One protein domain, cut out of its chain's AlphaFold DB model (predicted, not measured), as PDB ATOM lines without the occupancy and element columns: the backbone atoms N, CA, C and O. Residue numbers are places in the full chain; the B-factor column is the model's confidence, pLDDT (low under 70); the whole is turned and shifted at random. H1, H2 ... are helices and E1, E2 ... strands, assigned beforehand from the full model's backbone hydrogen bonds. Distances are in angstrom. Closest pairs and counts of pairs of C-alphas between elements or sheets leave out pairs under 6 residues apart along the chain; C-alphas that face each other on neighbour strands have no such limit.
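AT A GLANCE: This is residues 31 to 46 and 55 to 102 of the 105 residues of an uncharacterized protein of viral metagenome (UniProt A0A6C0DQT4). Two helices, H1 and H2, pack side by side at a slant at one end, and a long twisted two-stranded hairpin, E1 and E2, reaches away from them like an arm. After E2 the last printed stretch folds back, and its residues 100 to 101 pair with residues 92 to 93 at the helix end of the hairpin. The printed part has 64 residues, with two named helices and then two named strands in the order H1, H2, E1, E2; the sheet's order is E1 - E2, antiparallel, and the class is mixed, helices and strands. The whole is loose, with a radius of gyration of the C-alphas of 13.8 A, and the C-alphas span 41 by 29 by 18 A.

IN THESE COORDINATES: H1 is residues 31 to 46, 22.1 A from first to last C-alpha, and begins with C-alpha 31 at (33.746, 41.207, 14.504). H2 is residues 55 to 71, 24.7 A long, with C-alpha 71 at (30.237, 37.649, 20.135). E1 is residues 76 to 84, 24.6 A long. E2 is residues 87 to 94, 23.0 A long, and ends with C-alpha 94 at (19.776, 40.880, 25.021).

HOW THE PARTS SIT: H1 and H2 touch, with the C-alphas of Val 35 and Leu 68 the closest at 6.5 A. They run opposite ways at a steep tilt of 40 degrees, and their centres are 10.7 A apart. In both helices every O i to N i+4 pair is within hydrogen-bond range. A tight link of 4 residues joins H2 to E1. E1 and E2 are a hairpin of antiparallel neighbour strands with 157 degrees between their directions, joined by a tight link of 2 residues. N 77 and O 93 are within hydrogen-bond range at 2.8 A, and so are N 89 and O 81 at 2.8 A. C-alphas 76 and 94 face each other at 4.4 A, and C-alphas 84 and 87 at 4.9 A. Residues 92 to 93 of E2 also pair with residues 100 to 101, antiparallel. H1 is apart from E1 and from E2, and H2 is apart from E2.

THE WHOLE: The two C-alphas farthest apart are those of Asn 31 and Glu 86, at 43.7 A. Residues 47 to 54 are cut out and not printed, and C-alphas 46 and 55 are 15.9 A apart across the cut. Of the links that are printed whole, H2 to E1 and E1 to E2 are tight. The mean pLDDT of the printed part is 92.8, and no printed residue of this model is under 70.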
ATOM      1  N   ASN A  31      34.767  41.987  13.803       74.50
ATOM      2  CA  ASN A  31      33.746  41.207  14.504       74.50
ATOM      3  C   ASN A  31      32.445  41.987  14.739       74.50
ATOM      4  O   ASN A  31      31.356  41.416  14.709       74.50
ATOM      5  N   THR A  32      32.521  43.297  14.966       85.50
ATOM      6  CA  THR A  32      31.351  44.160  15.173       85.50
ATOM      7  C   THR A  32      30.488  44.228  13.914       85.50
ATOM      8  O   THR A  32      29.258  44.213  14.016       85.50
ATOM      9  N   LEU A  33      31.100  44.254  12.725       91.56
ATOM     10  CA  LEU A  33      30.357  44.231  11.465       91.56
ATOM     11  C   LEU A  33      29.645  42.887  11.263       91.56
ATOM     12  O   LEU A  33      28.443  42.878  10.984       91.56
ATOM     13  N   GLU A  34      30.350  41.769  11.453       94.06
ATOM     14  CA  GLU A  34      29.776  40.421  11.327       94.06
ATOM     15  C   GLU A  34      28.620  40.199  12.311       94.06
ATOM     16  O   GLU A  34      27.544  39.736  11.925       94.06
ATOM     17  N   VAL A  35      28.800  40.593  13.576       95.38
ATOM     18  CA  VAL A  35      27.756  40.532  14.608       95.38
ATOM     19  C   VAL A  35      26.515  41.303  14.168       95.38
ATOM     20  O   VAL A  35      25.409  40.772  14.249       95.38
ATOM     21  N   ASN A  36      26.674  42.533  13.674       94.94
ATOM     22  CA  ASN A  36      25.538  43.347  13.247       94.94
ATOM     23  C   ASN A  36      24.817  42.729  12.038       94.94
ATOM     24  O   ASN A  36      23.589  42.679  12.020       94.94
ATOM     25  N   GLN A  37      25.552  42.188  11.062       96.25
ATOM     26  CA  GLN A  37      24.959  41.478   9.923       96.25
ATOM     27  C   GLN A  37      24.168  40.243  10.369       96.25
ATOM     28  O   GLN A  37      23.049  40.012   9.907       96.25
ATOM     29  N   LEU A  38      24.718  39.463  11.300       96.81
ATOM     30  CA  LEU A  38      24.059  38.276  11.834       96.81
ATOM     31  C   LEU A  38      22.835  38.617  12.691       96.81
ATOM     32  O   LEU A  38      21.872  37.854  12.679       96.81
ATOM     33  N   ILE A  39      22.819  39.765  13.377       96.75
ATOM     34  CA  ILE A  39      21.618  40.278  14.053       96.75
ATOM     35  C   ILE A  39      20.508  40.555  13.033       96.75
ATOM     36  O   ILE A  39      19.372  40.132  13.247       96.75
ATOM     37  N   GLU A  40      20.815  41.214  11.913       96.44
ATOM     38  CA  GLU A  40      19.815  41.468  10.868       96.44
ATOM     39  C   GLU A  40      19.292  40.165  10.248       96.44
ATOM     40  O   GLU A  40      18.085  39.997  10.071       96.44
ATOM     41  N   ILE A  41      20.176  39.194  10.004       95.56
ATOM     42  CA  ILE A  41      19.785  37.859   9.533       95.56
ATOM     43  C   ILE A  41      18.889  37.154  10.560       95.56
ATOM     44  O   ILE A  41      17.872  36.565  10.191       95.56
ATOM     45  N   LYS A  42      19.213  37.238  11.853       95.50
ATOM     46  CA  LYS A  42      18.393  36.641  12.913       95.50
ATOM     47  C   LYS A  42      16.986  37.241  12.940       95.50
ATOM     48  O   LYS A  42      16.024  36.485  13.005       95.50
ATOM     49  N   LYS A  43      16.843  38.566  12.817       94.31
ATOM     50  CA  LYS A  43      15.522  39.226  12.743       94.31
ATOM     51  C   LYS A  43      14.681  38.675  11.594       94.31
ATOM     52  O   LYS A  43      13.476  38.490  11.736       94.31
ATOM     53  N   ILE A  44      15.318  38.404  10.456       93.06
ATOM     54  CA  ILE A  44      14.660  37.768   9.314       93.06
ATOM     55  C   ILE A  44      14.192  36.358   9.699       93.06
ATOM     56  O   ILE A  44      13.028  36.034   9.480       93.06
ATOM     57  N   PHE A  45      15.051  35.544  10.318       92.25
ATOM     58  CA  PHE A  45      14.689  34.194  10.760       92.25
ATOM     59  C   PHE A  45      13.551  34.167  11.783       92.25
ATOM     60  O   PHE A  45      12.662  33.325  11.657       92.25
ATOM     61  N   ASP A  46      13.557  35.083  12.749       89.25
ATOM     62  CA  ASP A  46      12.529  35.179  13.791       89.25
ATOM     63  C   ASP A  46      11.158  35.589  13.223       89.25
ATOM     64  O   ASP A  46      10.122  35.223  13.775       89.25
ATOM     65  N   LYS A  55      15.188  20.710   8.283       94.25
ATOM     66  CA  LYS A  55      16.259  20.420   9.246       94.25
ATOM     67  C   LYS A  55      17.477  21.328   9.025       94.25
ATOM     68  O   LYS A  55      17.984  21.900   9.979       94.25
ATOM     69  N   GLU A  56      17.890  21.493   7.772       94.94
ATOM     70  CA  GLU A  56      19.029  22.335   7.387       94.94
ATOM     71  C   GLU A  56      18.820  23.807   7.766       94.94
ATOM     72  O   GLU A  56      19.724  24.442   8.302       94.94
ATOM     73  N   TYR A  57      17.610  24.338   7.569       93.62
ATOM     74  CA  TYR A  57      17.287  25.698   7.993       93.62
ATOM     75  C   TYR A  57      17.469  25.868   9.506       93.62
ATOM     76  O   TYR A  57      18.126  26.807   9.953       93.62
ATOM     77  N   ASN A  58      16.947  24.929  10.301       92.62
ATOM     78  CA  ASN A  58      17.085  24.981  11.756       92.62
ATOM     79  C   ASN A  58      18.555  24.900  12.202       92.62
ATOM     80  O   ASN A  58      18.946  25.602  13.130       92.62
ATOM     81  N   GLU A  59      19.387  24.112  11.513       95.88
ATOM     82  CA  GLU A  59      20.831  24.048  11.778       95.88
ATOM     83  C   GLU A  59      21.533  25.393  11.507       95.88
ATOM     84  O   GLU A  59      22.452  25.769  12.237       95.88
ATOM     85  N   ILE A  60      21.108  26.139  10.483       95.94
ATOM     86  CA  ILE A  60      21.634  27.483  10.192       95.94
ATOM     87  C   ILE A  60      21.217  28.468  11.286       95.94
ATOM     88  O   ILE A  60      22.072  29.171  11.824       95.94
ATOM     89  N   VAL A  61      19.934  28.487  11.657       94.56
ATOM     90  CA  VAL A  61      19.421  29.346  12.738       94.56
ATOM     91  C   VAL A  61      20.174  29.079  14.041       94.56
ATOM     92  O   VAL A  61      20.600  30.012  14.721       94.56
ATOM     93  N   GLU A  62      20.402  27.807  14.373       94.62
ATOM     94  CA  GLU A  62      21.151  27.421  15.566       94.62
ATOM     95  C   GLU A  62      22.600  27.932  15.528       94.62
ATOM     96  O   GLU A  62      23.096  28.446  16.530       94.62
ATOM     97  N   LYS A  63      23.277  27.845  14.376       96.81
ATOM     98  CA  LYS A  63      24.640  28.377  14.206       96.81
ATOM     99  C   LYS A  63      24.692  29.894  14.373       96.81
ATOM    100  O   LYS A  63      25.582  30.381  15.066       96.81
ATOM    101  N   VAL A  64      23.734  30.625  13.797       96.50
ATOM    102  CA  VAL A  64      23.638  32.086  13.960       96.50
ATOM    103  C   VAL A  64      23.421  32.448  15.427       96.50
ATOM    104  O   VAL A  64      24.165  33.261  15.973       96.50
ATOM    105  N   ASN A  65      22.477  31.786  16.100       94.81
ATOM    106  CA  ASN A  65      22.215  32.021  17.519       94.81
ATOM    107  C   ASN A  65      23.445  31.726  18.389       94.81
ATOM    108  O   ASN A  65      23.758  32.512  19.280       94.81
ATOM    109  N   LYS A  66      24.177  30.636  18.119       96.00
ATOM    110  CA  LYS A  66      25.419  30.300  18.839       96.00
ATOM    111  C   LYS A  66      26.505  31.352  18.647       96.00
ATOM    112  O   LYS A  66      27.142  31.737  19.622       96.00
ATOM    113  N   TYR A  67      26.699  31.827  17.418       96.25
ATOM    114  CA  TYR A  67      27.672  32.877  17.134       96.25
ATOM    115  C   TYR A  67      27.314  34.164  17.895       96.25
ATOM    116  O   TYR A  67      28.131  34.697  18.643       96.25
ATOM    117  N   LEU A  68      26.066  34.629  17.785       96.19
ATOM    118  CA  LEU A  68      25.614  35.838  18.479       96.19
ATOM    119  C   LEU A  68      25.716  35.701  20.001       96.19
ATOM    120  O   LEU A  68      26.092  36.658  20.678       96.19
ATOM    121  N   LEU A  69      25.452  34.511  20.545       94.38
ATOM    122  CA  LEU A  69      25.614  34.240  21.970       94.38
ATOM    123  C   LEU A  69      27.060  34.456  22.444       94.38
ATOM    124  O   LEU A  69      27.262  34.905  23.570       94.38
ATOM    125  N   GLN A  70      28.049  34.190  21.594       94.56
ATOM    126  CA  GLN A  70      29.462  34.336  21.931       94.56
ATOM    127  C   GLN A  70      30.000  35.755  21.692       94.56
ATOM    128  O   GLN A  70      30.807  36.226  22.490       94.56
ATOM    129  N   PHE A  71      29.557  36.440  20.632       95.06
ATOM    130  CA  PHE A  71      30.237  37.649  20.135       95.06
ATOM    131  C   PHE A  71      29.433  38.956  20.245       95.06
ATOM    132  O   PHE A  71      29.991  40.031  20.060       95.06
ATOM    133  N   CYS A  72      28.139  38.924  20.586       92.81
ATOM    134  CA  CYS A  72      27.288  40.126  20.556       92.81
ATOM    135  C   CYS A  72      27.643  41.218  21.595       92.81
ATOM    136  O   CYS A  72      27.124  42.330  21.490       92.81
ATOM    137  N   ASN A  73      28.486  40.948  22.601       93.38
ATOM    138  CA  ASN A  73      28.675  41.828  23.769       93.38
ATOM    139  C   ASN A  73      27.320  42.219  24.389       93.38
ATOM    140  O   ASN A  73      26.867  43.361  24.298       93.38
ATOM    141  N   HIS A  74      26.628  41.216  24.939       93.44
ATOM    142  CA  HIS A  74      25.214  41.308  25.309       93.44
ATOM    143  C   HIS A  74      24.909  42.419  26.310       93.44
ATOM    144  O   HIS A  74      25.412  42.418  27.433       93.44
ATOM    145  N   THR A  75      23.980  43.291  25.931       94.69
ATOM    146  CA  THR A  75      23.318  44.229  26.837       94.69
ATOM    147  C   THR A  75      22.032  43.575  27.321       94.69
ATOM    148  O   THR A  75      21.059  43.508  26.574       94.69
ATOM    149  N   LYS A  76      22.061  43.003  28.528       95.12
ATOM    150  CA  LYS A  76      20.934  42.238  29.074       95.12
ATOM    151  C   LYS A  76      19.919  43.148  29.757       95.12
ATOM    152  O   LYS A  76      20.301  43.989  30.565       95.12
ATOM    153  N   GLU A  77      18.650  42.900  29.478       94.81
ATOM    154  CA  GLU A  77      17.504  43.452  30.191       94.81
ATOM    155  C   GLU A  77      16.627  42.320  30.722       94.81
ATOM    156  O   GLU A  77      16.687  41.182  30.249       94.81
ATOM    157  N   THR A  78      15.848  42.632  31.752       94.56
ATOM    158  CA  THR A  78      14.961  41.681  32.412       94.56
ATOM    159  C   THR A  78      13.568  42.269  32.470       94.56
ATOM    160  O   THR A  78      13.355  43.279  33.136       94.56
ATOM    161  N   ASP A  79      12.629  41.586  31.827       91.00
ATOM    162  CA  ASP A  79      11.225  41.968  31.799       91.00
ATOM    163  C   ASP A  79      10.372  40.977  32.578       91.00
ATOM    164  O   ASP A  79      10.623  39.768  32.585       91.00
ATOM    165  N   LEU A  80       9.328  41.501  33.217       91.81
ATOM    166  CA  LEU A  80       8.293  40.713  33.870       91.81
ATOM    167  C   LEU A  80       7.042  40.716  32.989       91.81
ATOM    168  O   LEU A  80       6.397  41.747  32.812       91.81
ATOM    169  N   PHE A  81       6.695  39.552  32.454       87.31
ATOM    170  CA  PHE A  81       5.498  39.342  31.654       87.31
ATOM    171  C   PHE A  81       4.396  38.722  32.502       87.31
ATOM    172  O   PHE A  81       4.531  37.592  32.973       87.31
ATOM    173  N   ASP A  82       3.275  39.420  32.641       89.94
ATOM    174  CA  ASP A  82       2.063  38.854  33.230       89.94
ATOM    175  C   ASP A  82       1.370  37.958  32.190       89.94
ATOM    176  O   ASP A  82       0.751  38.436  31.240       89.94
ATOM    177  N   ILE A  83       1.500  36.635  32.342       86.38
ATOM    178  CA  ILE A  83       0.867  35.650  31.447       86.38
ATOM    179  C   ILE A  83      -0.608  35.476  31.832       86.38
ATOM    180  O   ILE A  83      -1.485  35.406  30.973       86.38
ATOM    181  N   THR A  84      -0.882  35.394  33.133       87.88
ATOM    182  CA  THR A  84      -2.228  35.390  33.719       87.88
ATOM    183  C   THR A  84      -2.219  36.244  34.993       87.88
ATOM    184  O   THR A  84      -1.141  36.528  35.512       87.88
ATOM    185  N   PRO A  85      -3.382  36.605  35.569       87.06
ATOM    186  CA  PRO A  85      -3.429  37.333  36.844       87.06
ATOM    187  C   PRO A  85      -2.686  36.642  38.001       87.06
ATOM    188  O   PRO A  85      -2.344  37.275  38.992       87.06
ATOM    189  N   GLU A  86      -2.464  35.333  37.882       90.50
ATOM    190  CA  GLU A  86      -1.864  34.472  38.905       90.50
ATOM    191  C   GLU A  86      -0.454  34.002  38.519       90.50
ATOM    192  O   GLU A  86       0.222  33.354  39.316       90.50
ATOM    193  N   LYS A  87      -0.010  34.283  37.286       86.81
ATOM    194  CA  LYS A  87       1.248  33.783  36.739       86.81
ATOM    195  C   LYS A  87       1.966  34.875  35.964       86.81
ATOM    196  O   LYS A  87       1.556  35.234  34.860       86.81
ATOM    197  N   SER A  88       3.105  35.291  36.496       90.19
ATOM    198  CA  SER A  88       4.095  36.065  35.764       90.19
ATOM    199  C   SER A  88       5.257  35.176  35.309       90.19
ATOM    200  O   SER A  88       5.469  34.068  35.814       90.19
ATOM    201  N   MET A  89       5.993  35.641  34.310       88.44
ATOM    202  CA  MET A  89       7.243  35.061  33.848       88.44
ATOM    203  C   MET A  89       8.269  36.174  33.738       88.44
ATOM    204  O   MET A  89       8.025  37.188  33.096       88.44
ATOM    205  N   THR A  90       9.427  35.957  34.341       91.19
ATOM    206  CA  THR A  90      10.580  36.824  34.140       91.19
ATOM    207  C   THR A  90      11.366  36.316  32.941       91.19
ATOM    208  O   THR A  90      11.679  35.127  32.876       91.19
ATOM    209  N   VAL A  91      11.689  37.198  32.002       91.69
ATOM    210  CA  VAL A  91      12.502  36.881  30.828       91.69
ATOM    211  C   VAL A  91      13.717  37.792  30.826       91.69
ATOM    212  O   VAL A  91      13.585  39.012  30.861       91.69
ATOM    213  N   CYS A  92      14.904  37.196  30.765       94.19
ATOM    214  CA  CYS A  92      16.160  37.908  30.588       94.19
ATOM    215  C   CYS A  92      16.578  37.803  29.120       94.19
ATOM    216  O   CYS A  92      16.654  36.698  28.581       94.19
ATOM    217  N   TYR A  93      16.832  38.919  28.446       94.00
ATOM    218  CA  TYR A  93      17.178  38.921  27.025       94.00
ATOM    219  C   TYR A  93      18.195  40.009  26.680       94.00
ATOM    220  O   TYR A  93      18.378  40.973  27.413       94.00
ATOM    221  N   CYS A  94      18.889  39.850  25.554       95.62
ATOM    222  CA  CYS A  94      19.776  40.880  25.021       95.62
ATOM    223  C   CYS A  94      18.984  41.886  24.177       95.62
ATOM    224  O   CYS A  94      18.333  41.487  23.215       95.62
ATOM    225  N   THR A  95      19.102  43.186  24.447       95.62
ATOM    226  CA  THR A  95      18.403  44.241  23.684       95.62
ATOM    227  C   THR A  95      18.909  44.416  22.253       95.62
ATOM    228  O   THR A  95      18.246  45.034  21.426       95.62
ATOM    229  N   ARG A  96      20.091  43.867  21.943       95.12
ATOM    230  CA  ARG A  96      20.715  43.963  20.617       95.12
ATOM    231  C   ARG A  96      20.366  42.778  19.722       95.12
ATOM    232  O   ARG A  96      19.881  42.970  18.611       95.12
ATOM    233  N   CYS A  97      20.641  41.559  20.188       95.50
ATOM    234  CA  CYS A  97      20.461  40.335  19.398       95.50
ATOM    235  C   CYS A  97      19.224  39.517  19.777       95.50
ATOM    236  O   CYS A  97      18.967  38.500  19.138       95.50
ATOM    237  N   TYR A  98      18.474  39.922  20.806       94.38
ATOM    238  CA  TYR A  98      17.257  39.244  21.263       94.38
ATOM    239  C   TYR A  98      17.460  37.775  21.666       94.38
ATOM    240  O   TYR A  98      16.508  37.001  21.730       94.38
ATOM    241  N   CYS A  99      18.700  37.360  21.951       93.81
ATOM    242  CA  CYS A  99      18.946  36.085  22.618       93.81
ATOM    243  C   CYS A  99      18.332  36.131  24.020       93.81
ATOM    244  O   CYS A  99      18.580  37.077  24.768       93.81
ATOM    245  N   VAL A 100      17.553  35.105  24.357       92.50
ATOM    246  CA  VAL A 100      16.964  34.908  25.686       92.50
ATOM    247  C   VAL A 100      17.915  34.062  26.530       92.50
ATOM    248  O   VAL A 100      18.551  33.137  26.024       92.50
ATOM    249  N   PHE A 101      18.016  34.389  27.813       91.12
ATOM    250  CA  PHE A 101      18.842  33.708  28.796       91.12
ATOM    251  C   PHE A 101      17.943  33.144  29.895       91.12
ATOM    252  O   PHE A 101      17.113  33.862  30.451       91.12
ATOM    253  N   ASP A 102      18.128  31.868  30.227       81.25
ATOM    254  CA  ASP A 102      17.499  31.287  31.409       81.25
ATOM    255  C   ASP A 102      18.239  31.765  32.665       81.25
ATOM    256  O   ASP A 102      19.402  31.423  32.875       81.25
TER     257      ASP A 102